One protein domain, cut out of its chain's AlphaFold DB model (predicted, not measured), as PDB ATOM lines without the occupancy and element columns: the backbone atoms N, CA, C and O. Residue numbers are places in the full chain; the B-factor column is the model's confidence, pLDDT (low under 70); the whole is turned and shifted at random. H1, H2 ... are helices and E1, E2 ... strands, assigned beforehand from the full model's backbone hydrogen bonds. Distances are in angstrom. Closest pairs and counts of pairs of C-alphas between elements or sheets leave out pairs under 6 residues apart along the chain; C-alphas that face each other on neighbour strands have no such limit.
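AT A GLANCE: This is residues 11 to 98 and 178 to 285 of the 750 residues of an uncharacterized protein of Chryseobacterium sp. Leaf201 (UniProt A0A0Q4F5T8). A twisted antiparallel sheet of five strands makes the body, and an arm of the strand pair E1 and E9 with the long helix H2 beside it reaches away from one side. At the opposite end of the longest axis is the hairpin E10 and E11, while H3 and the short H4 pack on each other, and H3 only grazes the sheet, with its residues 250 to 253. The 196 printed residues have four named helices and eleven named strands, in the order E1 E2 E3 E4 E5 E6 E7 E8 H1 E9 H2 H3 E10 E11 H4; the class is mixed, helices and strands. The sheet runs E2 - E8 - E6 - E5 - E4. The whole is compact, with a radius of gyration of the C-alphas of 17.5 A and spans of 59 by 40 by 31 A.

IN THESE COORDINATES: Residues 11 to 31 hold no named element. Find C-alpha 32 at (93.608, 74.916, 83.858), where E1 begins, residues 32 to 36; it runs on into E2, residues 39 to 42, at 67 degrees. Next come E3, 48 to 50; E4, 55 to 62, 21.5 A long; E5, 65 to 75, 27.1 A, which bends by 59 degrees at residue 68; and E6, 86 to 95, 25.2 A. After the cut look for E7, 184 to 187; E8, 194 to 201, 22.8 A; H1, 210 to 213; and E9, 219 to 223. H2, 231 to 246, runs 24.4 A from C-alpha 231 at (105.598, 86.638, 92.430). Then follow H3, 250 to 260, 15.7 A; E10, 264 to 269; E11, 272 to 277; and H4, 278 to 282, ending at (80.255, 58.134, 104.760).

HOW THE PARTS SIT: In the sheet look at N 39 and O 197 of E2 and E8, 2.8 A; N 90 and O 198 of E6 and E8, 2.8 A; N 71 and O 91 of E5 and E6, 2.9 A; and N 58 and O 72 of E4 and E5, 3.0 A. E4, E5 and E6 form a meander, each strand the antiparallel neighbour of the one before. E3 and E7 are antiparallel, with N 49 and O 186 at 2.9 A; the closest C-alphas of E6 and E7 are Ile 94 and Lys 187, 5.5 A. H1, H2 and H3 are on the sheet but each only grazes it. E1 and E9 are antiparallel, with N 33 and O 222 at 2.8 A, and the closest C-alphas of E9 and H2 are Val 222 and Gln 240, 6.9 A. H3 and H4 touch, closest at the C-alphas of Tyr 258 and Ile 278, 6.4 A. In E10 and E11, N 267 and O 274 are 2.9 A apart. In H4 every O i to N i+4 pair is within hydrogen-bond range, in H2 8 of 12 and in H3 6 of 7, and H1 is too short for one.

THE WHOLE: The C-alphas of Thr 228 and Ser 272 are the farthest apart, 58.9 A. Residues 99 to 177 are not printed, with 18.9 A between C-alphas 98 and 178. Of the links printed whole, no link is long. The mean pLDDT of the printed part is 91.6; residues 78 to 82 and 270 to 271 are under 70.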
ATOM      1  N   ASN A  11      69.254  54.704 100.482       92.81
ATOM      2  CA  ASN A  11      69.004  53.518  99.661       92.81
ATOM      3  C   ASN A  11      68.778  53.864  98.184       92.81
ATOM      4  O   ASN A  11      68.939  53.002  97.322       92.81
ATOM      5  N   ALA A  12      68.453  55.122  97.874       94.31
ATOM      6  CA  ALA A  12      68.357  55.598  96.502       94.31
ATOM      7  C   ALA A  12      69.737  55.807  95.857       94.31
ATOM      8  O   ALA A  12      69.827  55.862  94.632       94.31
ATOM      9  N   ILE A  13      70.817  55.907  96.643       95.81
ATOM     10  CA  ILE A  13      72.187  56.030  96.128       95.81
ATOM     11  C   ILE A  13      72.671  54.659  95.643       95.81
ATOM     12  O   ILE A  13      72.982  53.767  96.441       95.81
ATOM     13  N   SER A  14      72.770  54.508  94.321       92.50
ATOM     14  CA  SER A  14      72.992  53.214  93.665       92.50
ATOM     15  C   SER A  14      74.434  52.708  93.733       92.50
ATOM     16  O   SER A  14      74.669  51.511  93.583       92.50
ATOM     17  N   ALA A  15      75.403  53.592  93.970       93.00
ATOM     18  CA  ALA A  15      76.816  53.241  94.073       93.00
ATOM     19  C   ALA A  15      77.581  54.248  94.940       93.00
ATOM     20  O   ALA A  15      77.151  55.392  95.105       93.00
ATOM     21  N   THR A  16      78.741  53.837  95.454       94.69
ATOM     22  CA  THR A  16      79.713  54.767  96.044       94.69
ATOM     23  C   THR A  16      80.109  55.825  95.012       94.69
ATOM     24  O   THR A  16      80.258  55.540  93.822       94.69
ATOM     25  N   GLN A  17      80.253  57.064  95.473       96.69
ATOM     26  CA  GLN A  17      80.644  58.204  94.658       96.69
ATOM     27  C   GLN A  17      81.988  57.957  93.954       96.69
ATOM     28  O   GLN A  17      82.954  57.501  94.564       96.69
ATOM     29  N   ASN A  18      82.043  58.290  92.664       94.44
ATOM     30  CA  ASN A  18      83.273  58.294  91.874       94.44
ATOM     31  C   ASN A  18      84.095  59.564  92.180       94.44
ATOM     32  O   ASN A  18      83.512  60.608  92.477       94.44
ATOM     33  N   SER A  19      85.425  59.492  92.072       94.31
ATOM     34  CA  SER A  19      86.334  60.635  92.229       94.31
ATOM     35  C   SER A  19      85.965  61.840  91.362       94.31
ATOM     36  O   SER A  19      86.004  62.960  91.855       94.31
ATOM     37  N   ASP A  20      85.517  61.623  90.121       94.44
ATOM     38  CA  ASP A  20      85.143  62.698  89.183       94.44
ATOM     39  C   ASP A  20      83.879  63.461  89.621       94.44
ATOM     40  O   ASP A  20      83.548  64.530  89.106       94.44
ATOM     41  N   PHE A  21      83.148  62.895  90.579       96.12
ATOM     42  CA  PHE A  21      81.930  63.446  91.157       96.12
ATOM     43  C   PHE A  21      82.118  63.889  92.609       96.12
ATOM     44  O   PHE A  21      81.184  64.429  93.204       96.12
ATOM     45  N   ALA A  22      83.296  63.663  93.189       96.62
ATOM     46  CA  ALA A  22      83.622  64.070  94.544       96.62
ATOM     47  C   ALA A  22      83.977  65.557  94.592       96.62
ATOM     48  O   ALA A  22      84.503  66.109  93.625       96.62
ATOM     49  N   PHE A  23      83.715  66.203  95.723       96.75
ATOM     50  CA  PHE A  23      84.222  67.546  95.984       96.75
ATOM     51  C   PHE A  23      85.751  67.505  96.009       96.75
ATOM     52  O   PHE A  23      86.329  66.645  96.675       96.75
ATOM     53  N   GLY A  24      86.433  68.377  95.277       94.19
ATOM     54  CA  GLY A  24      87.880  68.223  95.167       94.19
ATOM     55  C   GLY A  24      88.491  68.716  93.865       94.19
ATOM     56  O   GLY A  24      87.781  69.155  92.960       94.19
ATOM     57  N   PRO A  25      89.827  68.646  93.765       91.50
ATOM     58  CA  PRO A  25      90.502  68.806  92.490       91.50
ATOM     59  C   PRO A  25      90.094  67.664  91.553       91.50
ATOM     60  O   PRO A  25      90.027  66.503  91.956       91.50
ATOM     61  N   LEU A  26      89.837  68.011  90.298       91.69
ATOM     62  CA  LEU A  26      89.618  67.071  89.208       91.69
ATOM     63  C   LEU A  26      90.904  66.900  88.395       91.69
ATOM     64  O   LEU A  26      91.889  67.623  88.576       91.69
ATOM     65  N   SER A  27      90.883  65.949  87.461       88.56
ATOM     66  CA  SER A  27      91.927  65.825  86.446       88.56
ATOM     67  C   SER A  27      92.090  67.159  85.712       88.56
ATOM     68  O   SER A  27      91.215  67.586  84.962       88.56
ATOM     69  N   SER A  28      93.209  67.837  85.967       81.12
ATOM     70  CA  SER A  28      93.492  69.151  85.390       81.12
ATOM     71  C   SER A  28      93.595  69.069  83.866       81.12
ATOM     72  O   SER A  28      94.193  68.121  83.351       81.12
ATOM     73  N   SER A  29      93.109  70.083  83.148       86.50
ATOM     74  CA  SER A  29      93.357  70.200  81.708       86.50
ATOM     75  C   SER A  29      94.808  70.624  81.446       86.50
ATOM     76  O   SER A  29      95.572  70.897  82.373       86.50
ATOM     77  N   SER A  30      95.239  70.694  80.186       86.06
ATOM     78  CA  SER A  30      96.577  71.215  79.864       86.06
ATOM     79  C   SER A  30      96.758  72.679  80.287       86.06
ATOM     80  O   SER A  30      97.884  73.087  80.558       86.06
ATOM     81  N   THR A  31      95.670  73.447  80.403       91.75
ATOM     82  CA  THR A  31      95.698  74.902  80.615       91.75
ATOM     83  C   THR A  31      95.103  75.361  81.943       91.75
ATOM     84  O   THR A  31      95.396  76.479  82.354       91.75
ATOM     85  N   HIS A  32      94.312  74.532  82.630       93.88
ATOM     86  CA  HIS A  32      93.608  74.916  83.858       93.88
ATOM     87  C   HIS A  32      93.723  73.845  84.946       93.88
ATOM     88  O   HIS A  32      93.690  72.640  84.674       93.88
ATOM     89  N   ASP A  33      93.854  74.293  86.191       92.88
ATOM     90  CA  ASP A  33      93.496  73.497  87.357       92.88
ATOM     91  C   ASP A  33      91.965  73.534  87.493       92.88
ATOM     92  O   ASP A  33      91.350  74.595  87.380       92.88
ATOM     93  N   VAL A  34      91.349  72.365  87.676       94.25
ATOM     94  CA  VAL A  34      89.892  72.189  87.635       94.25
ATOM     95  C   VAL A  34      89.426  71.633  88.974       94.25
ATOM     96  O   VAL A  34      90.039  70.714  89.516       94.25
ATOM     97  N   TYR A  35      88.331  72.173  89.494       94.31
ATOM     98  CA  TYR A  35      87.809  71.870  90.818       94.31
ATOM     99  C   TYR A  35      86.309  71.610  90.752       94.31
ATOM    100  O   TYR A  35      85.554  72.387  90.170       94.31
ATOM    101  N   ASN A  36      85.866  70.529  91.386       95.62
ATOM    102  CA  ASN A  36      84.456  70.249  91.594       95.62
ATOM    103  C   ASN A  36      84.030  70.812  92.954       95.62
ATOM    104  O   ASN A  36      84.550  70.390  93.990       95.62
ATOM    105  N   LEU A  37      83.085  71.755  92.951       96.06
ATOM    106  CA  LEU A  37      82.626  72.467  94.150       96.06
ATOM    107  C   LEU A  37      81.375  71.835  94.785       96.06
ATOM    108  O   LEU A  37      80.723  72.442  95.632       96.06
ATOM    109  N   GLU A  38      81.031  70.617  94.368       96.19
ATOM    110  CA  GLU A  38      79.839  69.880  94.790       96.19
ATOM    111  C   GLU A  38      80.107  68.373  94.919       96.19
ATOM    112  O   GLU A  38      80.996  67.817  94.272       96.19
ATOM    113  N   ASN A  39      79.288  67.682  95.710       98.19
ATOM    114  CA  ASN A  39      79.249  66.228  95.784       98.19
ATOM    115  C   ASN A  39      78.125  65.713  94.871       98.19
ATOM    116  O   ASN A  39      76.951  65.992  95.104       98.19
ATOM    117  N   LYS A  40      78.476  64.933  93.845       97.69
ATOM    118  CA  LYS A  40      77.534  64.337  92.886       97.69
ATOM    119  C   LYS A  40      77.348  62.837  93.130       97.69
ATOM    120  O   LYS A  40      78.315  62.119  93.382       97.69
ATOM    121  N   PHE A  41      76.111  62.354  93.018       97.69
ATOM    122  CA  PHE A  41      75.736  60.958  93.261       97.69
ATOM    123  C   PHE A  41      74.907  60.380  92.117       97.69
ATOM    124  O   PHE A  41      74.076  61.061  91.513       97.69
ATOM    125  N   SER A  42      75.111  59.093  91.839       97.25
ATOM    126  CA  SER A  42      74.165  58.304  91.049       97.25
ATOM    127  C   SER A  42      73.011  57.898  91.961       97.25
ATOM    128  O   SER A  42      73.236  57.189  92.943       97.25
ATOM    129  N   VAL A  43      71.799  58.350  91.647       96.56
ATOM    130  CA  VAL A  43      70.592  58.020  92.414       96.56
ATOM    131  C   VAL A  43      69.544  57.364  91.524       96.56
ATOM    132  O   VAL A  43      69.559  57.551  90.305       96.56
ATOM    133  N   THR A  44      68.641  56.590  92.121       95.62
ATOM    134  CA  THR A  44      67.476  56.037  91.422       95.62
ATOM    135  C   THR A  44      66.590  57.147  90.854       95.62
ATOM    136  O   THR A  44      66.580  58.283  91.340       95.62
ATOM    137  N   ASP A  45      65.849  56.829  89.791       94.00
ATOM    138  CA  ASP A  45      64.904  57.769  89.192       94.00
ATOM    139  C   ASP A  45      63.872  58.234  90.221       94.00
ATOM    140  O   ASP A  45      63.229  57.428  90.895       94.00
ATOM    141  N   ASN A  46      63.669  59.549  90.292       94.19
ATOM    142  CA  ASN A  46      62.769  60.191  91.249       94.19
ATOM    143  C   ASN A  46      63.145  59.954  92.730       94.19
ATOM    144  O   ASN A  46      62.259  59.940  93.586       94.19
ATOM    145  N   ALA A  47      64.434  59.793  93.049       95.31
ATOM    146  CA  ALA A  47      64.905  59.791  94.434       95.31
ATOM    147  C   ALA A  47      64.476  61.082  95.167       95.31
ATOM    148  O   ALA A  47      64.585  62.166  94.587       95.31
ATOM    149  N   PRO A  48      64.008  61.017  96.424       96.00
ATOM    150  CA  PRO A  48      63.518  62.199  97.132       96.00
ATOM    151  C   PRO A  48      64.661  63.176  97.437       96.00
ATOM    152  O   PRO A  48      65.741  62.762  97.859       96.00
ATOM    153  N   ALA A  49      64.423  64.474  97.264       97.44
ATOM    154  CA  ALA A  49      65.302  65.530  97.755       97.44
ATOM    155  C   ALA A  49      64.748  66.057  99.081       97.44
ATOM    156  O   ALA A  49      63.597  66.485  99.150       97.44
ATOM    157  N   ILE A  50      65.552  65.998 100.139       96.75
ATOM    158  CA  ILE A  50      65.117  66.230 101.519       96.75
ATOM    159  C   ILE A  50      65.844  67.445 102.082       96.75
ATOM    160  O   ILE A  50      67.075  67.486 102.070       96.75
ATOM    161  N   ALA A  51      65.093  68.413 102.610       96.19
ATOM    162  CA  ALA A  51      65.641  69.590 103.275       96.19
ATOM    163  C   ALA A  51      66.472  69.189 104.506       96.19
ATOM    164  O   ALA A  51      65.952  68.616 105.465       96.19
ATOM    165  N   ILE A  52      67.766  69.513 104.490       94.50
ATOM    166  CA  ILE A  52      68.721  69.141 105.545       94.50
ATOM    167  C   ILE A  52      68.396  69.785 106.897       94.50
ATOM    168  O   ILE A  52      68.571  69.159 107.943       94.50
ATOM    169  N   CYS A  53      67.890  71.016 106.879       93.06
ATOM    170  CA  CYS A  53      67.517  71.800 108.048       93.06
ATOM    171  C   CYS A  53      66.349  72.738 107.725       93.06
ATOM    172  O   CYS A  53      65.980  72.919 106.561       93.06
ATOM    173  N   LYS A  54      65.798  73.379 108.760       93.38
ATOM    174  CA  LYS A  54      64.785  74.422 108.587       93.38
ATOM    175  C   LYS A  54      65.389  75.625 107.857       93.38
ATOM    176  O   LYS A  54      66.394  76.169 108.318       93.38
ATOM    177  N   SER A  55      64.786  76.014 106.737       94.44
ATOM    178  CA  SER A  55      65.407  76.940 105.786       94.44
ATOM    179  C   SER A  55      64.388  77.768 105.008       94.44
ATOM    180  O   SER A  55      63.239  77.354 104.873       94.44
ATOM    181  N   LEU A  56      64.823  78.900 104.453       94.38
ATOM    182  CA  LEU A  56      64.139  79.561 103.338       94.38
ATOM    183  C   LEU A  56      64.504  78.859 102.031       94.38
ATOM    184  O   LEU A  56      65.649  78.438 101.882       94.38
ATOM    185  N   LEU A  57      63.568  78.754 101.088       96.38
ATOM    186  CA  LEU A  57      63.760  78.037  99.825       96.38
ATOM    187  C   LEU A  57      63.632  78.946  98.597       96.38
ATOM    188  O   LEU A  57      62.689  79.726  98.495       96.38
ATOM    189  N   LEU A  58      64.537  78.747  97.635       96.94
ATOM    190  CA  LEU A  58      64.476  79.285  96.276       96.94
ATOM    191  C   LEU A  58      64.786  78.168  95.272       96.94
ATOM    192  O   LEU A  58      65.770  77.451  95.431       96.94
ATOM    193  N   ALA A  59      63.997  78.047  94.210       97.50
ATOM    194  CA  ALA A  59      64.261  77.166  93.079       97.50
ATOM    195  C   ALA A  59      64.465  77.970  91.792       97.50
ATOM    196  O   ALA A  59      63.849  79.014  91.582       97.50
ATOM    197  N   GLN A  60      65.336  77.473  90.916       97.12
ATOM    198  CA  GLN A  60      65.592  78.056  89.600       97.12
ATOM    199  C   GLN A  60      65.697  76.972  88.534       97.12
ATOM    200  O   GLN A  60      66.281  75.913  88.767       97.12
ATOM    201  N   GLU A  61      65.161  77.265  87.351       97.25
ATOM    202  CA  GLU A  61      65.327  76.440  86.150       97.25
ATOM    203  C   GLU A  61      66.784  76.443  85.688       97.25
ATOM    204  O   GLU A  61      67.467  77.467  85.743       97.25
ATOM    205  N   VAL A  62      67.254  75.282  85.228       97.44
ATOM    206  CA  VAL A  62      68.582  75.122  84.630       97.44
ATOM    207  C   VAL A  62      68.470  75.433  83.133       97.44
ATOM    208  O   VAL A  62      67.883  74.638  82.401       97.44
ATOM    209  N   PRO A  63      69.040  76.541  82.618       95.44
ATOM    210  CA  PRO A  63      68.821  76.950  81.229       95.44
ATOM    211  C   PRO A  63      69.311  75.924  80.201       95.44
ATOM    212  O   PRO A  63      68.710  75.768  79.143       95.44
ATOM    213  N   SER A  64      70.380  75.185  80.520       95.94
ATOM    214  CA  SER A  64      70.909  74.123  79.658       95.94
ATOM    215  C   SER A  64      70.052  72.852  79.652       95.94
ATOM    216  O   SER A  64      70.273  71.980  78.815       95.94
ATOM    217  N   ASN A  65      69.107  72.711  80.588       96.62
ATOM    218  CA  ASN A  65      68.205  71.570  80.674       96.62
ATOM    219  C   ASN A  65      66.887  71.959  81.379       96.62
ATOM    220  O   ASN A  65      66.804  71.865  82.606       96.62
ATOM    221  N   PRO A  66      65.831  72.329  80.630       94.00
ATOM    222  CA  PRO A  66      64.569  72.817  81.198       94.00
ATOM    223  C   PRO A  66      63.748  71.732  81.918       94.00
ATOM    224  O   PRO A  66      62.684  72.010  82.471       94.00
ATOM    225  N   GLU A  67      64.200  70.475  81.926       96.81
ATOM    226  CA  GLU A  67      63.614  69.433  82.775       96.81
ATOM    227  C   GLU A  67      64.175  69.449  84.200       96.81
ATOM    228  O   GLU A  67      63.683  68.705  85.053       96.81
ATOM    229  N   LEU A  68      65.204  70.262  84.455       98.00
ATOM    230  CA  LEU A  68      65.912  70.332  85.720       98.00
ATOM    231  C   LEU A  68      65.722  71.675  86.425       98.00
ATOM    232  O   LEU A  68      65.632  72.742  85.814       98.00
ATOM    233  N   LEU A  69      65.727  71.587  87.747       98.19
ATOM    234  CA  LEU A  69      65.758  72.688  88.688       98.19
ATOM    235  C   LEU A  69      66.961  72.518  89.612       98.19
ATOM    236  O   LEU A  69      67.362  71.395  89.941       98.19
ATOM    237  N   ASN A  70      67.471  73.644  90.087       98.56
ATOM    238  CA  ASN A  70      68.323  73.702  91.262       98.56
ATOM    239  C   ASN A  70      67.536  74.349  92.402       98.56
ATOM    240  O   ASN A  70      66.712  75.231  92.156       98.56
ATOM    241  N   ILE A  71      67.780  73.914  93.637       98.62
ATOM    242  CA  ILE A  71      67.152  74.462  94.846       98.62
ATOM    243  C   ILE A  71      68.242  74.954  95.794       98.62
ATOM    244  O   ILE A  71      69.163  74.208  96.108       98.62
ATOM    245  N   ALA A  72      68.136  76.196  96.250       98.31
ATOM    246  CA  ALA A  72      68.971  76.789  97.281       98.31
ATOM    247  C   ALA A  72      68.157  76.911  98.569       98.31
ATOM    248  O   ALA A  72      66.992  77.314  98.543       98.31
ATOM    249  N   LEU A  73      68.789  76.580  99.688       97.12
ATOM    250  CA  LEU A  73      68.240  76.722 101.026       97.12
ATOM    251  C   LEU A  73      69.121  77.666 101.848       97.12
ATOM    252  O   LEU A  73      70.310  77.383 101.999       97.12
ATOM    253  N   ILE A  74      68.540  78.729 102.413       93.69
ATOM    254  CA  ILE A  74      69.192  79.556 103.445       93.69
ATOM    255  C   ILE A  74      68.796  79.002 104.817       93.69
ATOM    256  O   ILE A  74      67.606  79.040 105.151       93.69
ATOM    257  N   PRO A  75      69.735  78.489 105.629       91.56
ATOM    258  CA  PRO A  75      69.424  77.994 106.965       91.56
ATOM    259  C   PRO A  75      68.877  79.115 107.856       91.56
ATOM    260  O   PRO A  75      69.505  80.155 108.005       91.56
ATOM    261  N   ILE A  76      67.739  78.886 108.518       85.69
ATOM    262  CA  ILE A  76      67.187  79.851 109.496       85.69
ATOM    263  C   ILE A  76      67.886  79.706 110.861       85.69
ATOM    264  O   ILE A  76      67.837  80.595 111.706       85.69
ATOM    265  N   GLN A  77      68.552  78.572 111.098       71.00
ATOM    266  CA  GLN A  77      69.325  78.313 112.312       71.00
ATOM    267  C   GLN A  77      70.813  78.223 111.970       71.00
ATOM    268  O   GLN A  77      71.250  77.257 111.352       71.00
ATOM    269  N   VAL A  78      71.589  79.210 112.422       60.56
ATOM    270  CA  VAL A  78      73.012  79.384 112.068       60.56
ATOM    271  C   VAL A  78      73.931  78.338 112.733       60.56
ATOM    272  O   VAL A  78      75.017  78.044 112.247       60.56
ATOM    273  N   ASN A  79      73.480  77.684 113.812       62.59
ATOM    274  CA  ASN A  79      74.316  76.806 114.648       62.59
ATOM    275  C   ASN A  79      74.122  75.304 114.383       62.59
ATOM    276  O   ASN A  79      73.994  74.512 115.316       62.59
ATOM    277  N   ILE A  80      74.090  74.893 113.114       64.69
ATOM    278  CA  ILE A  80      73.962  73.471 112.743       64.69
ATOM    279  C   ILE A  80      75.247  72.679 113.068       64.69
ATOM    280  O   ILE A  80      75.160  71.505 113.413       64.69
ATOM    281  N   LEU A  81      76.427  73.316 113.032       61.41
ATOM    282  CA  LEU A  81      77.727  72.685 113.306       61.41
ATOM    283  C   LEU A  81      78.689  73.614 114.061       61.41
ATOM    284  O   LEU A  81      79.654  74.081 113.470       61.41
ATOM    285  N   ASN A  82      78.455  73.877 115.353       66.00
ATOM    286  CA  ASN A  82      79.424  74.569 116.226       66.00
ATOM    287  C   ASN A  82      80.156  75.734 115.515       66.00
ATOM    288  O   ASN A  82      81.368  75.679 115.333       66.00
ATOM    289  N   ASN A  83      79.417  76.744 115.048       72.50
ATOM    290  CA  ASN A  83      79.953  77.960 114.419       72.50
ATOM    291  C   ASN A  83      80.575  77.833 113.007       72.50
ATOM    292  O   ASN A  83      81.225  78.782 112.570       72.50
ATOM    293  N   ILE A  84      80.383  76.738 112.252       85.31
ATOM    294  CA  ILE A  84      80.646  76.776 110.796       85.31
ATOM    295  C   ILE A  84      79.589  77.675 110.132       85.31
ATOM    296  O   ILE A  84      78.398  77.370 110.242       85.31
ATOM    297  N   PRO A  85      79.979  78.749 109.424       87.06
ATOM    298  CA  PRO A  85      79.021  79.722 108.925       87.06
ATOM    299  C   PRO A  85      78.499  79.317 107.552       87.06
ATOM    300  O   PRO A  85      79.024  79.716 106.517       87.06
ATOM    301  N   ILE A  86      77.479  78.468 107.540       90.94
ATOM    302  CA  ILE A  86      76.858  77.999 106.302       90.94
ATOM    303  C   ILE A  86      75.882  79.058 105.804       90.94
ATOM    304  O   ILE A  86      74.938  79.407 106.509       90.94
ATOM    305  N   LYS A  87      76.094  79.517 104.569       91.62
ATOM    306  CA  LYS A  87      75.232  80.484 103.890       91.62
ATOM    307  C   LYS A  87      74.139  79.796 103.074       91.62
ATOM    308  O   LYS A  87      72.972  80.158 103.186       91.62
ATOM    309  N   PHE A  88      74.494  78.760 102.304       95.44
ATOM    310  CA  PHE A  88      73.531  78.006 101.494       95.44
ATOM    311  C   PHE A  88      73.777  76.498 101.508       95.44
ATOM    312  O   PHE A  88      74.919  76.039 101.440       95.44
ATOM    313  N   PHE A  89      72.686  75.734 101.456       97.69
ATOM    314  CA  PHE A  89      72.683  74.371 100.926       97.69
ATOM    315  C   PHE A  89      72.067  74.377  99.529       97.69
ATOM    316  O   PHE A  89      70.957  74.873  99.344       97.69
ATOM    317  N   VAL A  90      72.769  73.827  98.543       98.56
ATOM    318  CA  VAL A  90      72.342  73.814  97.141       98.56
ATOM    319  C   VAL A  90      72.148  72.376  96.666       98.56
ATOM    320  O   VAL A  90      73.048  71.546  96.765       98.56
ATOM    321  N   TYR A  91      70.969  72.100  96.119       98.69
ATOM    322  CA  TYR A  91      70.569  70.840  95.504       98.69
ATOM    323  C   TYR A  91      70.532  71.047  93.994       98.69
ATOM    324  O   TYR A  91      69.859  71.963  93.516       98.69
ATOM    325  N   ARG A  92      71.215  70.191  93.231       98.25
ATOM    326  CA  ARG A  92      71.233  70.256  91.763       98.25
ATOM    327  C   ARG A  92      70.645  69.006  91.128       98.25
ATOM    328  O   ARG A  92      70.841  67.893  91.619       98.25
ATOM    329  N   GLY A  93      69.942  69.196  90.012       97.62
ATOM    330  CA  GLY A  93      69.346  68.097  89.246       97.62
ATOM    331  C   GLY A  93      67.983  67.625  89.767       97.62
ATOM    332  O   GLY A  93      67.650  66.441  89.658       97.62
ATOM    333  N   ILE A  94      67.185  68.535  90.330       98.44
ATOM    334  CA  ILE A  94      65.797  68.271  90.725       98.44
ATOM    335  C   ILE A  94      64.919  68.215  89.473       98.44
ATOM    336  O   ILE A  94      65.026  69.058  88.593       98.44
ATOM    337  N   LYS A  95      64.038  67.225  89.369       97.75
ATOM    338  CA  LYS A  95      63.125  67.060  88.240       97.75
ATOM    339  C   LYS A  95      62.040  68.135  88.281       97.75
ATOM    340  O   LYS A  95      61.218  68.149  89.190       97.75
ATOM    341  N   ARG A  96      61.954  68.989  87.260       97.31
ATOM    342  CA  ARG A  96      60.944  70.062  87.178       97.31
ATOM    343  C   ARG A  96      59.521  69.545  87.364       97.31
ATOM    344  O   ARG A  96      58.753  70.083  88.158       97.31
ATOM    345  N   SER A  97      59.202  68.446  86.683       96.50
ATOM    346  CA  SER A  97      57.874  67.835  86.719       96.50
ATOM    347  C   SER A  97      57.525  67.174  88.056       96.50
ATOM    348  O   SER A  97      56.424  66.648  88.168       96.50
ATOM    349  N   SER A  98      58.433  67.123  89.042       96.62
ATOM    350  CA  SER A  98      58.047  66.762  90.411       96.62
ATOM    351  C   SER A  98      57.440  67.940  91.168       96.62
ATOM    352  O   SER A  98      56.797  67.712  92.177       96.62
ATOM    353  N   ILE A 178      59.397  79.186 104.078       92.38
ATOM    354  CA  ILE A 178      60.049  78.395 105.115       92.38
ATOM    355  C   ILE A 178      59.682  76.922 104.917       92.38
ATOM    356  O   ILE A 178      58.504  76.562 104.966       92.38
ATOM    357  N   VAL A 179      60.693  76.074 104.750       93.19
ATOM    358  CA  VAL A 179      60.576  74.612 104.782       93.19
ATOM    359  C   VAL A 179      61.200  74.073 106.061       93.19
ATOM    360  O   VAL A 179      62.268  74.524 106.480       93.19
ATOM    361  N   ASP A 180      60.538  73.113 106.704       92.50
ATOM    362  CA  ASP A 180      61.077  72.470 107.900       92.50
ATOM    363  C   ASP A 180      62.111  71.391 107.544       92.50
ATOM    364  O   ASP A 180      62.110  70.811 106.457       92.50
ATOM    365  N   ALA A 181      63.003  71.100 108.493       92.25
ATOM    366  CA  ALA A 181      63.976  70.023 108.349       92.25
ATOM    367  C   ALA A 181      63.262  68.684 108.084       92.25
ATOM    368  O   ALA A 181      62.364  68.300 108.837       92.25
ATOM    369  N   GLY A 182      63.688  67.968 107.046       92.69
ATOM    370  CA  GLY A 182      63.106  66.696 106.633       92.69
ATOM    371  C   GLY A 182      61.978  66.797 105.599       92.69
ATOM    372  O   GLY A 182      61.497  65.764 105.137       92.69
ATOM    373  N   PHE A 183      61.563  68.000 105.195       94.00
ATOM    374  CA  PHE A 183      60.583  68.146 104.115       94.00
ATOM    375  C   PHE A 183      61.132  67.616 102.788       94.00
ATOM    376  O   PHE A 183      62.281  67.883 102.434       94.00
ATOM    377  N   GLU A 184      60.294  66.904 102.033       96.06
ATOM    378  CA  GLU A 184      60.577  66.580 100.636       96.06
ATOM    379  C   GLU A 184      60.361  67.841  99.788       96.06
ATOM    380  O   GLU A 184      59.247  68.351  99.661       96.06
ATOM    381  N   ILE A 185      61.453  68.379  99.246       97.12
ATOM    382  CA  ILE A 185      61.494  69.647  98.496       97.12
ATOM    383  C   ILE A 185      61.522  69.431  96.980       97.12
ATOM    384  O   ILE A 185      61.727  70.366  96.212       97.12
ATOM    385  N   GLY A 186      61.347  68.190  96.532       96.88
ATOM    386  CA  GLY A 186      61.481  67.795  95.140       96.88
ATOM    387  C   GLY A 186      61.908  66.342  95.020       96.88
ATOM    388  O   GLY A 186      62.143  65.654  96.013       96.88
ATOM    389  N   LYS A 187      62.073  65.888  93.779       97.50
ATOM    390  CA  LYS A 187      62.705  64.606  93.479       97.50
ATOM    391  C   LYS A 187      63.861  64.826  92.526       97.50
ATOM    392  O   LYS A 187      63.711  65.527  91.529       97.50
ATOM    393  N   PHE A 188      65.009  64.227  92.802       97.94
ATOM    394  CA  PHE A 188      66.102  64.179  91.842       97.94
ATOM    395  C   PHE A 188      65.643  63.458  90.577       97.94
ATOM    396  O   PHE A 188      64.918  62.465  90.649       97.94
ATOM    397  N   LYS A 189      66.077  63.939  89.406       97.31
ATOM    398  CA  LYS A 189      65.766  63.260  88.140       97.31
ATOM    399  C   LYS A 189      66.288  61.820  88.153       97.31
ATOM    400  O   LYS A 189      65.530  60.922  87.805       97.31
ATOM    401  N   GLY A 190      67.514  61.627  88.643       94.69
ATOM    402  CA  GLY A 190      68.141  60.317  88.803       94.69
ATOM    403  C   GLY A 190      68.496  59.631  87.484       94.69
ATOM    404  O   GLY A 190      68.535  60.262  86.417       94.69
ATOM    405  N   GLY A 191      68.845  58.349  87.589       92.56
ATOM    406  CA  GLY A 191      69.148  57.481  86.455       92.56
ATOM    407  C   GLY A 191      70.445  57.892  85.774       92.56
ATOM    408  O   GLY A 191      71.542  57.693  86.303       92.56
ATOM    409  N   THR A 192      70.333  58.494  84.591       92.00
ATOM    410  CA  THR A 192      71.489  59.032  83.856       92.00
ATOM    411  C   THR A 192      71.949  60.390  84.386       92.00
ATOM    412  O   THR A 192      73.100  60.772  84.175       92.00
ATOM    413  N   THR A 193      71.087  61.113  85.107       95.88
ATOM    414  CA  THR A 193      71.395  62.431  85.676       95.88
ATOM    415  C   THR A 193      71.898  62.285  87.110       95.88
ATOM    416  O   THR A 193      71.287  61.590  87.921       95.88
ATOM    417  N   LYS A 194      73.014  62.944  87.442       96.25
ATOM    418  CA  LYS A 194      73.553  62.939  88.809       96.25
ATOM    419  C   LYS A 194      72.779  63.901  89.708       96.25
ATOM    420  O   LYS A 194      72.415  64.991  89.274       96.25
ATOM    421  N   ALA A 195      72.570  63.496  90.955       97.81
ATOM    422  CA  ALA A 195      72.100  64.371  92.022       97.81
ATOM    423  C   ALA A 195      73.299  65.120  92.610       97.81
ATOM    424  O   ALA A 195      74.233  64.473  93.085       97.81
ATOM    425  N   GLY A 196      73.293  66.451  92.550       97.69
ATOM    426  CA  GLY A 196      74.341  67.295  93.123       97.69
ATOM    427  C   GLY A 196      73.925  67.870  94.473       97.69
ATOM    428  O   GLY A 196      72.773  68.271  94.648       97.69
ATOM    429  N   PHE A 197      74.862  67.927  95.414       98.38
ATOM    430  CA  PHE A 197      74.696  68.605  96.694       98.38
ATOM    431  C   PHE A 197      75.928  69.457  97.003       98.38
ATOM    432  O   PHE A 197      77.060  68.993  96.874       98.38
ATOM    433  N   GLN A 198      75.708  70.701  97.412       98.00
ATOM    434  CA  GLN A 198      76.754  71.697  97.617       98.00
ATOM    435  C   GLN A 198      76.490  72.500  98.893       98.00
ATOM    436  O   GLN A 198      75.352  72.867  99.184       98.00
ATOM    437  N   ILE A 199      77.557  72.787  99.640       97.44
ATOM    438  CA  ILE A 199      77.531  73.659 100.817       97.44
ATOM    439  C   ILE A 199      78.340  74.909 100.492       97.44
ATOM    440  O   ILE A 199      79.516  74.803 100.142       97.44
ATOM    441  N   ILE A 200      77.709  76.074 100.633       96.19
ATOM    442  CA  ILE A 200      78.345  77.383 100.475       96.19
ATOM    443  C   ILE A 200      78.462  78.030 101.855       96.19
ATOM    444  O   ILE A 200      77.479  78.106 102.594       96.19
ATOM    445  N   LEU A 201      79.661  78.487 102.199       93.31
ATOM    446  CA  LEU A 201      79.990  79.179 103.439       93.31
ATOM    447  C   LEU A 201      79.881  80.699 103.265       93.31
ATOM    448  O   LEU A 201      80.095  81.226 102.175       93.31
ATOM    449  N   ASP A 202      79.591  81.403 104.356       87.06
ATOM    450  CA  ASP A 202      79.679  82.859 104.435       87.06
ATOM    451  C   ASP A 202      81.156  83.275 104.417       87.06
ATOM    452  O   ASP A 202      81.915  82.988 105.352       87.06
ATOM    453  N   LYS A 203      81.577  83.914 103.323       86.12
ATOM    454  CA  LYS A 203      82.945  84.391 103.115       86.12
ATOM    455  C   LYS A 203      82.903  85.820 102.592       86.12
ATOM    456  O   LYS A 203      82.350  86.072 101.522       86.12
ATOM    457  N   ILE A 204      83.589  86.732 103.276       79.69
ATOM    458  CA  ILE A 204      83.739  88.107 102.789       79.69
ATOM    459  C   ILE A 204      84.395  88.129 101.400       79.69
ATOM    460  O   ILE A 204      85.314  87.356 101.089       79.69
ATOM    461  N   GLY A 205      83.866  89.009 100.548       77.69
ATOM    462  CA  GLY A 205      84.303  89.190  99.164       77.69
ATOM    463  C   GLY A 205      83.747  88.156  98.182       77.69
ATOM    464  O   GLY A 205      83.938  88.307  96.973       77.69
ATOM    465  N   TYR A 206      83.033  87.129  98.656       85.81
ATOM    466  CA  TYR A 206      82.422  86.120  97.799       85.81
ATOM    467  C   TYR A 206      80.904  86.062  97.965       85.81
ATOM    468  O   TYR A 206      80.388  85.671  99.003       85.81
ATOM    469  N   GLU A 207      80.199  86.369  96.878       86.69
ATOM    470  CA  GLU A 207      78.742  86.282  96.802       86.69
ATOM    471  C   GLU A 207      78.346  85.456  95.576       86.69
ATOM    472  O   GLU A 207      78.648  85.882  94.449       86.69
ATOM    473  N   PRO A 208      77.710  84.277  95.750       91.38
ATOM    474  CA  PRO A 208      77.266  83.474  94.622       91.38
ATOM    475  C   PRO A 208      76.195  84.234  93.839       91.38
ATOM    476  O   PRO A 208      75.301  84.848  94.418       91.38
ATOM    477  N   LYS A 209      76.272  84.184  92.510       92.31
ATOM    478  CA  LYS A 209      75.278  84.798  91.623       92.31
ATOM    479  C   LYS A 209      74.185  83.808  91.241       92.31
ATOM    480  O   LYS A 209      74.410  82.598  91.182       92.31
ATOM    481  N   LEU A 210      73.013  84.329  90.892       93.38
ATOM    482  CA  LEU A 210      71.895  83.544  90.375       93.38
ATOM    483  C   LEU A 210      72.276  82.806  89.079       93.38
ATOM    484  O   LEU A 210      71.826  81.688  88.838       93.38
ATOM    485  N   THR A 211      73.157  83.395  88.269       94.25
ATOM    486  CA  THR A 211      73.719  82.786  87.054       94.25
ATOM    487  C   THR A 211      74.576  81.555  87.350       94.25
ATOM    488  O   THR A 211      74.420  80.536  86.679       94.25
ATOM    489  N   ASP A 212      75.414  81.596  88.388       93.00
ATOM    490  CA  ASP A 212      76.169  80.428  88.865       93.00
ATOM    491  C   ASP A 212      75.239  79.361  89.465       93.00
ATOM    492  O   ASP A 212      75.381  78.160  89.206       93.00
ATOM    493  N   PHE A 213      74.221  79.786  90.216       96.56
ATOM    494  CA  PHE A 213      73.223  78.880  90.778       96.56
ATOM    495  C   PHE A 213      72.413  78.143  89.701       96.56
ATOM    496  O   PHE A 213      72.082  76.978  89.889       96.56
ATOM    497  N   ARG A 214      72.163  78.758  88.542       96.38
ATOM    498  CA  ARG A 214      71.449  78.149  87.402       96.38
ATOM    499  C   ARG A 214      72.253  77.120  86.608       96.38
ATOM    500  O   ARG A 214      71.680  76.416  85.777       96.38
ATOM    501  N   LYS A 215      73.567  77.012  86.821       95.94
ATOM    502  CA  LYS A 215      74.396  76.015  86.127       95.94
ATOM    503  C   LYS A 215      73.999  74.597  86.537       95.94
ATOM    504  O   LYS A 215      73.706  74.331  87.701       95.94
ATOM    505  N   GLN A 216      74.039  73.659  85.594       94.88
ATOM    506  CA  GLN A 216      73.779  72.252  85.909       94.88
ATOM    507  C   GLN A 216      74.844  71.663  86.848       94.88
ATOM    508  O   GLN A 216      74.510  70.866  87.716       94.88
ATOM    509  N   ASN A 217      76.106  72.069  86.672       94.00
ATOM    510  CA  ASN A 217      77.242  71.664  87.495       94.00
ATOM    511  C   ASN A 217      78.018  72.908  87.934       94.00
ATOM    512  O   ASN A 217      78.119  73.862  87.157       94.00
ATOM    513  N   ASP A 218      78.611  72.869  89.126       94.19
ATOM    514  CA  ASP A 218      79.504  73.930  89.610       94.19
ATOM    515  C   ASP A 218      80.966  73.471  89.558       94.19
ATOM    516  O   ASP A 218      81.505  72.881  90.500       94.19
ATOM    517  N   ILE A 219      81.579  73.686  88.392       94.69
ATOM    518  CA  ILE A 219      82.999  73.434  88.144       94.69
ATOM    519  C   ILE A 219      83.725  74.772  88.127       94.69
ATOM    520  O   ILE A 219      83.341  75.692  87.400       94.69
ATOM    521  N   PHE A 220      84.782  74.864  88.924       94.38
ATOM    522  CA  PHE A 220      85.639  76.032  89.003       94.38
ATOM    523  C   PHE A 220      86.980  75.747  88.338       94.38
ATOM    524  O   PHE A 220      87.594  74.711  88.581       94.38
ATOM    525  N   GLU A 221      87.427  76.671  87.496       94.19
ATOM    526  CA  GLU A 221      88.657  76.539  86.724       94.19
ATOM    527  C   GLU A 221      89.559  77.738  86.989       94.19
ATOM    528  O   GLU A 221      89.109  78.885  86.973       94.19
ATOM    529  N   VAL A 222      90.841  77.463  87.219       92.88
ATOM    530  CA  VAL A 222      91.880  78.479  87.400       92.88
ATOM    531  C   VAL A 222      92.978  78.223  86.374       92.88
ATOM    532  O   VAL A 222      93.446  77.084  86.279       92.88
ATOM    533  N   PRO A 223      93.396  79.228  85.583       92.25
ATOM    534  CA  PRO A 223      94.503  79.067  84.650       92.25
ATOM    535  C   PRO A 223      95.748  78.540  85.360       92.25
ATOM    536  O   PRO A 223      96.127  79.034  86.419       92.25
ATOM    537  N   LYS A 224      96.405  77.538  84.775       90.12
ATOM    538  CA  LYS A 224      97.614  76.964  85.362       90.12
ATOM    539  C   LYS A 224      98.717  78.001  85.438       90.12
ATOM    540  O   LYS A 224      99.047  78.673  84.460       90.12
ATOM    541  N   LEU A 225      99.355  78.042  86.599       90.00
ATOM    542  CA  LEU A 225     100.539  78.846  86.805       90.00
ATOM    543  C   LEU A 225     101.709  78.307  85.957       90.00
ATOM    544  O   LEU A 225     102.012  77.113  85.981       90.00
ATOM    545  N   SER A 226     102.386  79.193  85.221       87.38
ATOM    546  CA  SER A 226     103.619  78.845  84.501       87.38
ATOM    547  C   SER A 226     104.731  78.443  85.478       87.38
ATOM    548  O   SER A 226     104.869  79.028  86.551       87.38
ATOM    549  N   VAL A 227     105.600  77.509  85.078       85.69
ATOM    550  CA  VAL A 227     106.804  77.145  85.851       85.69
ATOM    551  C   VAL A 227     107.759  78.328  86.058       85.69
ATOM    552  O   VAL A 227     108.508  78.352  87.029       85.69
ATOM    553  N   THR A 228     107.702  79.338  85.185       91.06
ATOM    554  CA  THR A 228     108.486  80.581  85.276       91.06
ATOM    555  C   THR A 228     107.687  81.748  85.861       91.06
ATOM    556  O   THR A 228     108.006  82.905  85.590       91.06
ATOM    557  N   ALA A 229     106.602  81.477  86.594       89.69
ATOM    558  CA  ALA A 229     105.709  82.530  87.053       89.69
ATOM    559  C   ALA A 229     106.360  83.487  88.061       89.69
ATOM    560  O   ALA A 229     107.040  83.070  89.006       89.69
ATOM    561  N   THR A 230     106.089  84.779  87.881       90.44
ATOM    562  CA  THR A 230     106.526  85.850  88.783       90.44
ATOM    563  C   THR A 230     105.787  85.789  90.126       90.44
ATOM    564  O   THR A 230     104.758  85.122  90.261       90.44
ATOM    565  N   GLY A 231     106.283  86.514  91.135       86.19
ATOM    566  CA  GLY A 231     105.598  86.638  92.430       86.19
ATOM    567  C   GLY A 231     104.173  87.194  92.304       86.19
ATOM    568  O   GLY A 231     103.249  86.667  92.911       86.19
ATOM    569  N   GLU A 232     103.967  88.185  91.435       85.38
ATOM    570  CA  GLU A 232     102.642  88.752  91.148       85.38
ATOM    571  C   GLU A 232     101.691  87.717  90.523       85.38
ATOM    572  O   GLU A 232     100.522  87.630  90.894       85.38
ATOM    573  N   GLN A 233     102.179  86.897  89.586       88.06
ATOM    574  CA  GLN A 233     101.379  85.827  88.985       88.06
ATOM    575  C   GLN A 233     101.004  84.756  90.016       88.06
ATOM    576  O   GLN A 233      99.859  84.314  90.031       88.06
ATOM    577  N   LYS A 234     101.932  84.392  90.911       87.88
ATOM    578  CA  LYS A 234     101.664  83.486  92.040       87.88
ATOM    579  C   LYS A 234     100.609  84.049  92.989       87.88
ATOM    580  O   LYS A 234      99.714  83.324  93.410       87.88
ATOM    581  N   PHE A 235     100.694  85.340  93.305       87.00
ATOM    582  CA  PHE A 235      99.703  86.014  94.136       87.00
ATOM    583  C   PHE A 235      98.321  86.032  93.475       87.00
ATOM    584  O   PHE A 235      97.347  85.626  94.101       87.00
ATOM    585  N   ARG A 236      98.232  86.396  92.188       86.19
ATOM    586  CA  ARG A 236      96.967  86.348  91.435       86.19
ATOM    587  C   ARG A 236      96.359  84.946  91.382       86.19
ATOM    588  O   ARG A 236      95.154  84.817  91.570       86.19
ATOM    589  N   ASP A 237      97.177  83.916  91.167       88.62
ATOM    590  CA  ASP A 237      96.733  82.514  91.201       88.62
ATOM    591  C   ASP A 237      96.128  82.146  92.566       88.62
ATOM    592  O   ASP A 237      95.030  81.590  92.624       88.62
ATOM    593  N   ARG A 238      96.773  82.540  93.676       88.50
ATOM    594  CA  ARG A 238      96.217  82.339  95.025       88.50
ATOM    595  C   ARG A 238      94.906  83.082  95.231       88.50
ATOM    596  O   ARG A 238      93.935  82.455  95.637       88.50
ATOM    597  N   VAL A 239      94.851  84.373  94.897       87.44
ATOM    598  CA  VAL A 239      93.632  85.196  95.002       87.44
ATOM    599  C   VAL A 239      92.464  84.563  94.245       87.44
ATOM    600  O   VAL A 239      91.355  84.507  94.769       87.44
ATOM    601  N   GLN A 240      92.697  84.031  93.043       88.75
ATOM    602  CA  GLN A 240      91.656  83.323  92.294       88.75
ATOM    603  C   GLN A 240      91.199  82.051  93.022       88.75
ATOM    604  O   GLN A 240      89.999  81.795  93.132       88.75
ATOM    605  N   LYS A 241      92.141  81.278  93.573       91.62
ATOM    606  CA  LYS A 241      91.856  80.037  94.307       91.62
ATOM    607  C   LYS A 241      91.147  80.259  95.646       91.62
ATOM    608  O   LYS A 241      90.412  79.365  96.055       91.62
ATOM    609  N   GLU A 242      91.258  81.431  96.281       90.88
ATOM    610  CA  GLU A 242      90.550  81.765  97.538       90.88
ATOM    611  C   GLU A 242      89.024  81.588  97.449       90.88
ATOM    612  O   GLU A 242      88.369  81.370  98.470       90.88
ATOM    613  N   ARG A 243      88.436  81.612  96.239       90.00
ATOM    614  CA  ARG A 243      87.015  81.273  96.027       90.00
ATOM    615  C   ARG A 243      86.650  79.908  96.623       90.00
ATOM    616  O   ARG A 243      85.536  79.743  97.109       90.00
ATOM    617  N   ILE A 244      87.572  78.943  96.615       92.19
ATOM    618  CA  ILE A 244      87.349  77.585  97.134       92.19
ATOM    619  C   ILE A 244      86.984  77.607  98.627       92.19
ATOM    620  O   ILE A 244      86.170  76.793  99.053       92.19
ATOM    621  N   LEU A 245      87.493  78.569  99.410       93.56
ATOM    622  CA  LEU A 245      87.183  78.698 100.845       93.56
ATOM    623  C   LEU A 245      85.714  79.038 101.137       93.56
ATOM    624  O   LEU A 245      85.274  78.955 102.287       93.56
ATOM    625  N   ALA A 246      84.949  79.439 100.121       94.12
ATOM    626  CA  ALA A 246      83.511  79.635 100.235       94.12
ATOM    627  C   ALA A 246      82.715  78.325 100.108       94.12
ATOM    628  O   ALA A 246      81.489  78.366 100.114       94.12
ATOM    629  N   TYR A 247      83.373  77.172  99.983       96.25
ATOM    630  CA  TYR A 247      82.721  75.881  99.790       96.25
ATOM    631  C   TYR A 247      83.245  74.829 100.764       96.25
ATOM    632  O   TYR A 247      84.393  74.871 101.201       96.25
ATOM    633  N   MET A 248      82.397  73.851 101.084       95.69
ATOM    634  CA  MET A 248      82.718  72.770 102.014       95.69
ATOM    635  C   MET A 248      82.296  71.412 101.448       95.69
ATOM    636  O   MET A 248      81.196  71.269 100.913       95.69
ATOM    637  N   ASP A 249      83.144  70.394 101.627       97.31
ATOM    638  CA  ASP A 249      82.801  69.005 101.309       97.31
ATOM    639  C   ASP A 249      81.652  68.524 102.202       97.31
ATOM    640  O   ASP A 249      81.762  68.536 103.435       97.31
ATOM    641  N   TYR A 250      80.576  68.017 101.601       96.62
ATOM    642  CA  TYR A 250      79.475  67.449 102.371       96.62
ATOM    643  C   TYR A 250      79.897  66.215 103.187       96.62
ATOM    644  O   TYR A 250      79.389  65.995 104.287       96.62
ATOM    645  N   CYS A 251      80.879  65.443 102.707       97.00
ATOM    646  CA  CYS A 251      81.442  64.321 103.461       97.00
ATOM    647  C   CYS A 251      82.067  64.795 104.783       97.00
ATOM    648  O   CYS A 251      81.795  64.239 105.849       97.00
ATOM    649  N   ALA A 252      82.834  65.885 104.723       95.62
ATOM    650  CA  ALA A 252      83.501  66.473 105.877       95.62
ATOM    651  C   ALA A 252      82.523  67.200 106.815       95.62
ATOM    652  O   ALA A 252      82.717  67.210 108.033       95.62
ATOM    653  N   PHE A 253      81.443  67.767 106.269       94.69
ATOM    654  CA  PHE A 253      80.313  68.286 107.044       94.69
ATOM    655  C   PHE A 253      79.669  67.179 107.893       94.69
ATOM    656  O   PHE A 253      79.500  67.348 109.099       94.69
ATOM    657  N   LEU A 254      79.386  66.010 107.310       93.44
ATOM    658  CA  LEU A 254      78.861  64.861 108.058       93.44
ATOM    659  C   LEU A 254      79.881  64.321 109.072       93.44
ATOM    660  O   LEU A 254      79.540  64.033 110.220       93.44
ATOM    661  N   GLY A 255      81.151  64.241 108.678       92.31
ATOM    662  CA  GLY A 255      82.253  63.817 109.538       92.31
ATOM    663  C   GLY A 255      82.449  64.667 110.800       92.31
ATOM    664  O   GLY A 255      82.826  64.154 111.861       92.31
ATOM    665  N   ASN A 256      82.108  65.955 110.726       89.44
ATOM    666  CA  ASN A 256      82.123  66.864 111.869       89.44
ATOM    667  C   ASN A 256      81.109  66.492 112.956       89.44
ATOM    668  O   ASN A 256      81.456  66.516 114.139       89.44
ATOM    669  N   PHE A 257      79.881  66.111 112.587       86.88
ATOM    670  CA  PHE A 257      78.890  65.606 113.551       86.88
ATOM    671  C   PHE A 257      79.424  64.365 114.267       86.88
ATOM    672  O   PHE A 257      79.444  64.305 115.501       86.88
ATOM    673  N   TYR A 258      79.973  63.428 113.490       85.31
ATOM    674  CA  TYR A 258      80.519  62.178 114.012       85.31
ATOM    675  C   TYR A 258      81.672  62.407 115.006       85.31
ATOM    676  O   TYR A 258      81.747  61.763 116.057       85.31
ATOM    677  N   SER A 259      82.549  63.371 114.717       80.56
ATOM    678  CA  SER A 259      83.683  63.729 115.580       80.56
ATOM    679  C   SER A 259      83.258  64.501 116.835       80.56
ATOM    680  O   SER A 259      83.867  64.353 117.901       80.56
ATOM    681  N   ASN A 260      82.181  65.287 116.757       76.75
ATOM    682  CA  ASN A 260      81.674  66.063 117.888       76.75
ATOM    683  C   ASN A 260      80.843  65.249 118.893       76.75
ATOM    684  O   ASN A 260      80.699  65.681 120.040       76.75
ATOM    685  N   GLY A 261      80.447  64.025 118.535       77.44
ATOM    686  CA  GLY A 261      79.748  63.075 119.410       77.44
ATOM    687  C   GLY A 261      78.334  62.732 118.947       77.44
ATOM    688  O   GLY A 261      77.699  61.875 119.559       77.44
ATOM    689  N   ASP A 262      77.862  63.342 117.860       78.56
ATOM    690  CA  ASP A 262      76.605  62.978 117.219       78.56
ATOM    691  C   ASP A 262      76.868  61.841 116.238       78.56
ATOM    692  O   ASP A 262      77.276  62.030 115.097       78.56
ATOM    693  N   PHE A 263      76.666  60.612 116.704       81.25
ATOM    694  CA  PHE A 263      76.967  59.421 115.907       81.25
ATOM    695  C   PHE A 263      75.922  59.128 114.831       81.25
ATOM    696  O   PHE A 263      76.153  58.268 113.980       81.25
ATOM    697  N   LYS A 264      74.771  59.804 114.880       87.69
ATOM    698  CA  LYS A 264      73.615  59.528 114.032       87.69
ATOM    699  C   LYS A 264      73.102  60.796 113.370       87.69
ATOM    700  O   LYS A 264      73.103  61.861 113.978       87.69
ATOM    701  N   ILE A 265      72.606  60.640 112.152       90.88
ATOM    702  CA  ILE A 265      71.865  61.665 111.419       90.88
ATOM    703  C   ILE A 265      70.477  61.125 111.092       90.88
ATOM    704  O   ILE A 265      70.289  59.911 110.952       90.88
ATOM    705  N   LYS A 266      69.497  62.021 110.973       92.81
ATOM    706  CA  LYS A 266      68.177  61.615 110.511       92.81
ATOM    707  C   LYS A 266      68.226  61.297 109.028       92.81
ATOM    708  O   LYS A 266      68.830  62.016 108.239       92.81
ATOM    709  N   ILE A 267      67.544  60.237 108.649       91.94
ATOM    710  CA  ILE A 267      67.314  59.885 107.258       91.94
ATOM    711  C   ILE A 267      65.827  59.658 107.049       91.94
ATOM    712  O   ILE A 267      65.053  59.537 108.004       91.94
ATOM    713  N   TYR A 268      65.458  59.528 105.785       87.12
ATOM    714  CA  TYR A 268      64.240  58.834 105.436       87.12
ATOM    715  C   TYR A 268      64.567  57.568 104.670       87.12
ATOM    716  O   TYR A 268      65.345  57.607 103.722       87.12
ATOM    717  N   SER A 269      63.933  56.478 105.081       75.06
ATOM    718  CA  SER A 269      63.966  55.183 104.410       75.06
ATOM    719  C   SER A 269      62.531  54.679 104.341       75.06
ATOM    720  O   SER A 269      61.811  54.759 105.334       75.06
ATOM    721  N   SER A 270      62.075  54.215 103.177       68.69
ATOM    722  CA  SER A 270      60.744  53.592 103.034       68.69
ATOM    723  C   SER A 270      59.587  54.416 103.632       68.69
ATOM    724  O   SER A 270      58.677  53.879 104.252       68.69
ATOM    725  N   GLN A 271      59.630  55.740 103.440       69.38
ATOM    726  CA  GLN A 271      58.649  56.723 103.929       69.38
ATOM    727  C   GLN A 271      58.624  57.006 105.447       69.38
ATOM    728  O   GLN A 271      57.859  57.881 105.852       69.38
ATOM    729  N   SER A 272      59.484  56.399 106.271       79.19
ATOM    730  CA  SER A 272      59.590  56.698 107.709       79.19
ATOM    731  C   SER A 272      60.882  57.446 108.071       79.19
ATOM    732  O   SER A 272      61.894  57.351 107.373       79.19
ATOM    733  N   GLU A 273      60.832  58.243 109.147       87.81
ATOM    734  CA  GLU A 273      62.038  58.834 109.748       87.81
ATOM    735  C   GLU A 273      62.822  57.755 110.491       87.81
ATOM    736  O   GLU A 273      62.257  57.069 111.342       87.81
ATOM    737  N   ASP A 274      64.126  57.678 110.245       89.56
ATOM    738  CA  ASP A 274      65.042  56.819 110.997       89.56
ATOM    739  C   ASP A 274      66.329  57.579 111.356       89.56
ATOM    740  O   ASP A 274      66.596  58.666 110.839       89.56
ATOM    741  N   ASN A 275      67.125  57.033 112.274       91.06
ATOM    742  CA  ASN A 275      68.436  57.551 112.643       91.06
ATOM    743  C   ASN A 275      69.510  56.537 112.250       91.06
ATOM    744  O   ASN A 275      69.643  55.490 112.884       91.06
ATOM    745  N   VAL A 276      70.332  56.891 111.267       92.06
ATOM    746  CA  VAL A 276      71.419  56.032 110.789       92.06
ATOM    747  C   VAL A 276      72.759  56.543 111.285       92.06
ATOM    748  O   VAL A 276      72.981  57.749 111.401       92.06
ATOM    749  N   GLU A 277      73.656  55.607 111.599       91.50
ATOM    750  CA  GLU A 277      75.030  55.939 111.952       91.50
ATOM    751  C   GLU A 277      75.730  56.639 110.789       91.50
ATOM    752  O   GLU A 277      75.759  56.130 109.668       91.50
ATOM    753  N   ILE A 278      76.342  57.791 111.067       91.50
ATOM    754  CA  ILE A 278      76.975  58.622 110.035       91.50
ATOM    755  C   ILE A 278      78.041  57.842 109.264       91.50
ATOM    756  O   ILE A 278      78.124  57.985 108.050       91.50
ATOM    757  N   LYS A 279      78.802  56.963 109.926       90.19
ATOM    758  CA  LYS A 279      79.832  56.142 109.269       90.19
ATOM    759  C   LYS A 279      79.281  55.333 108.079       90.19
ATOM    760  O   LYS A 279      79.890  55.325 107.017       90.19
ATOM    761  N   ASN A 280      78.073  54.773 108.209       91.88
ATOM    762  CA  ASN A 280      77.435  53.977 107.155       91.88
ATOM    763  C   ASN A 280      77.066  54.846 105.942       91.88
ATOM    764  O   ASN A 280      77.004  54.367 104.812       91.88
ATOM    765  N   ILE A 281      76.806  56.132 106.180       94.19
ATOM    766  CA  ILE A 281      76.553  57.117 105.130       94.19
ATOM    767  C   ILE A 281      77.871  57.552 104.485       94.19
ATOM    768  O   ILE A 281      77.928  57.663 103.262       94.19
ATOM    769  N   LEU A 282      78.934  57.754 105.273       95.06
ATOM    770  CA  LEU A 282      80.255  58.134 104.760       95.06
ATOM    771  C   LEU A 282      80.799  57.113 103.752       95.06
ATOM    772  O   LEU A 282      81.435  57.516 102.786       95.06
ATOM    773  N   ASP A 283      80.475  55.824 103.879       94.75
ATOM    774  CA  ASP A 283      80.864  54.793 102.902       94.75
ATOM    775  C   ASP A 283      80.332  55.014 101.474       94.75
ATOM    776  O   ASP A 283      80.848  54.435 100.511       94.75
ATOM    777  N   LYS A 284      79.324  55.877 101.308       96.00
ATOM    778  CA  LYS A 284      78.817  56.292  99.995       96.00
ATOM    779  C   LYS A 284      79.682  57.367  99.332       96.00
ATOM    780  O   LYS A 284      79.489  57.636  98.148       96.00
ATOM    781  N   PHE A 285      80.621  57.975 100.050       97.69
ATOM    782  CA  PHE A 285      81.445  59.082  99.570       97.69
ATOM    783  C   PHE A 285      82.840  58.618  99.160       97.69
ATOM    784  O   PHE A 285      83.446  57.760  99.801       97.69
TER     785      PHE A 285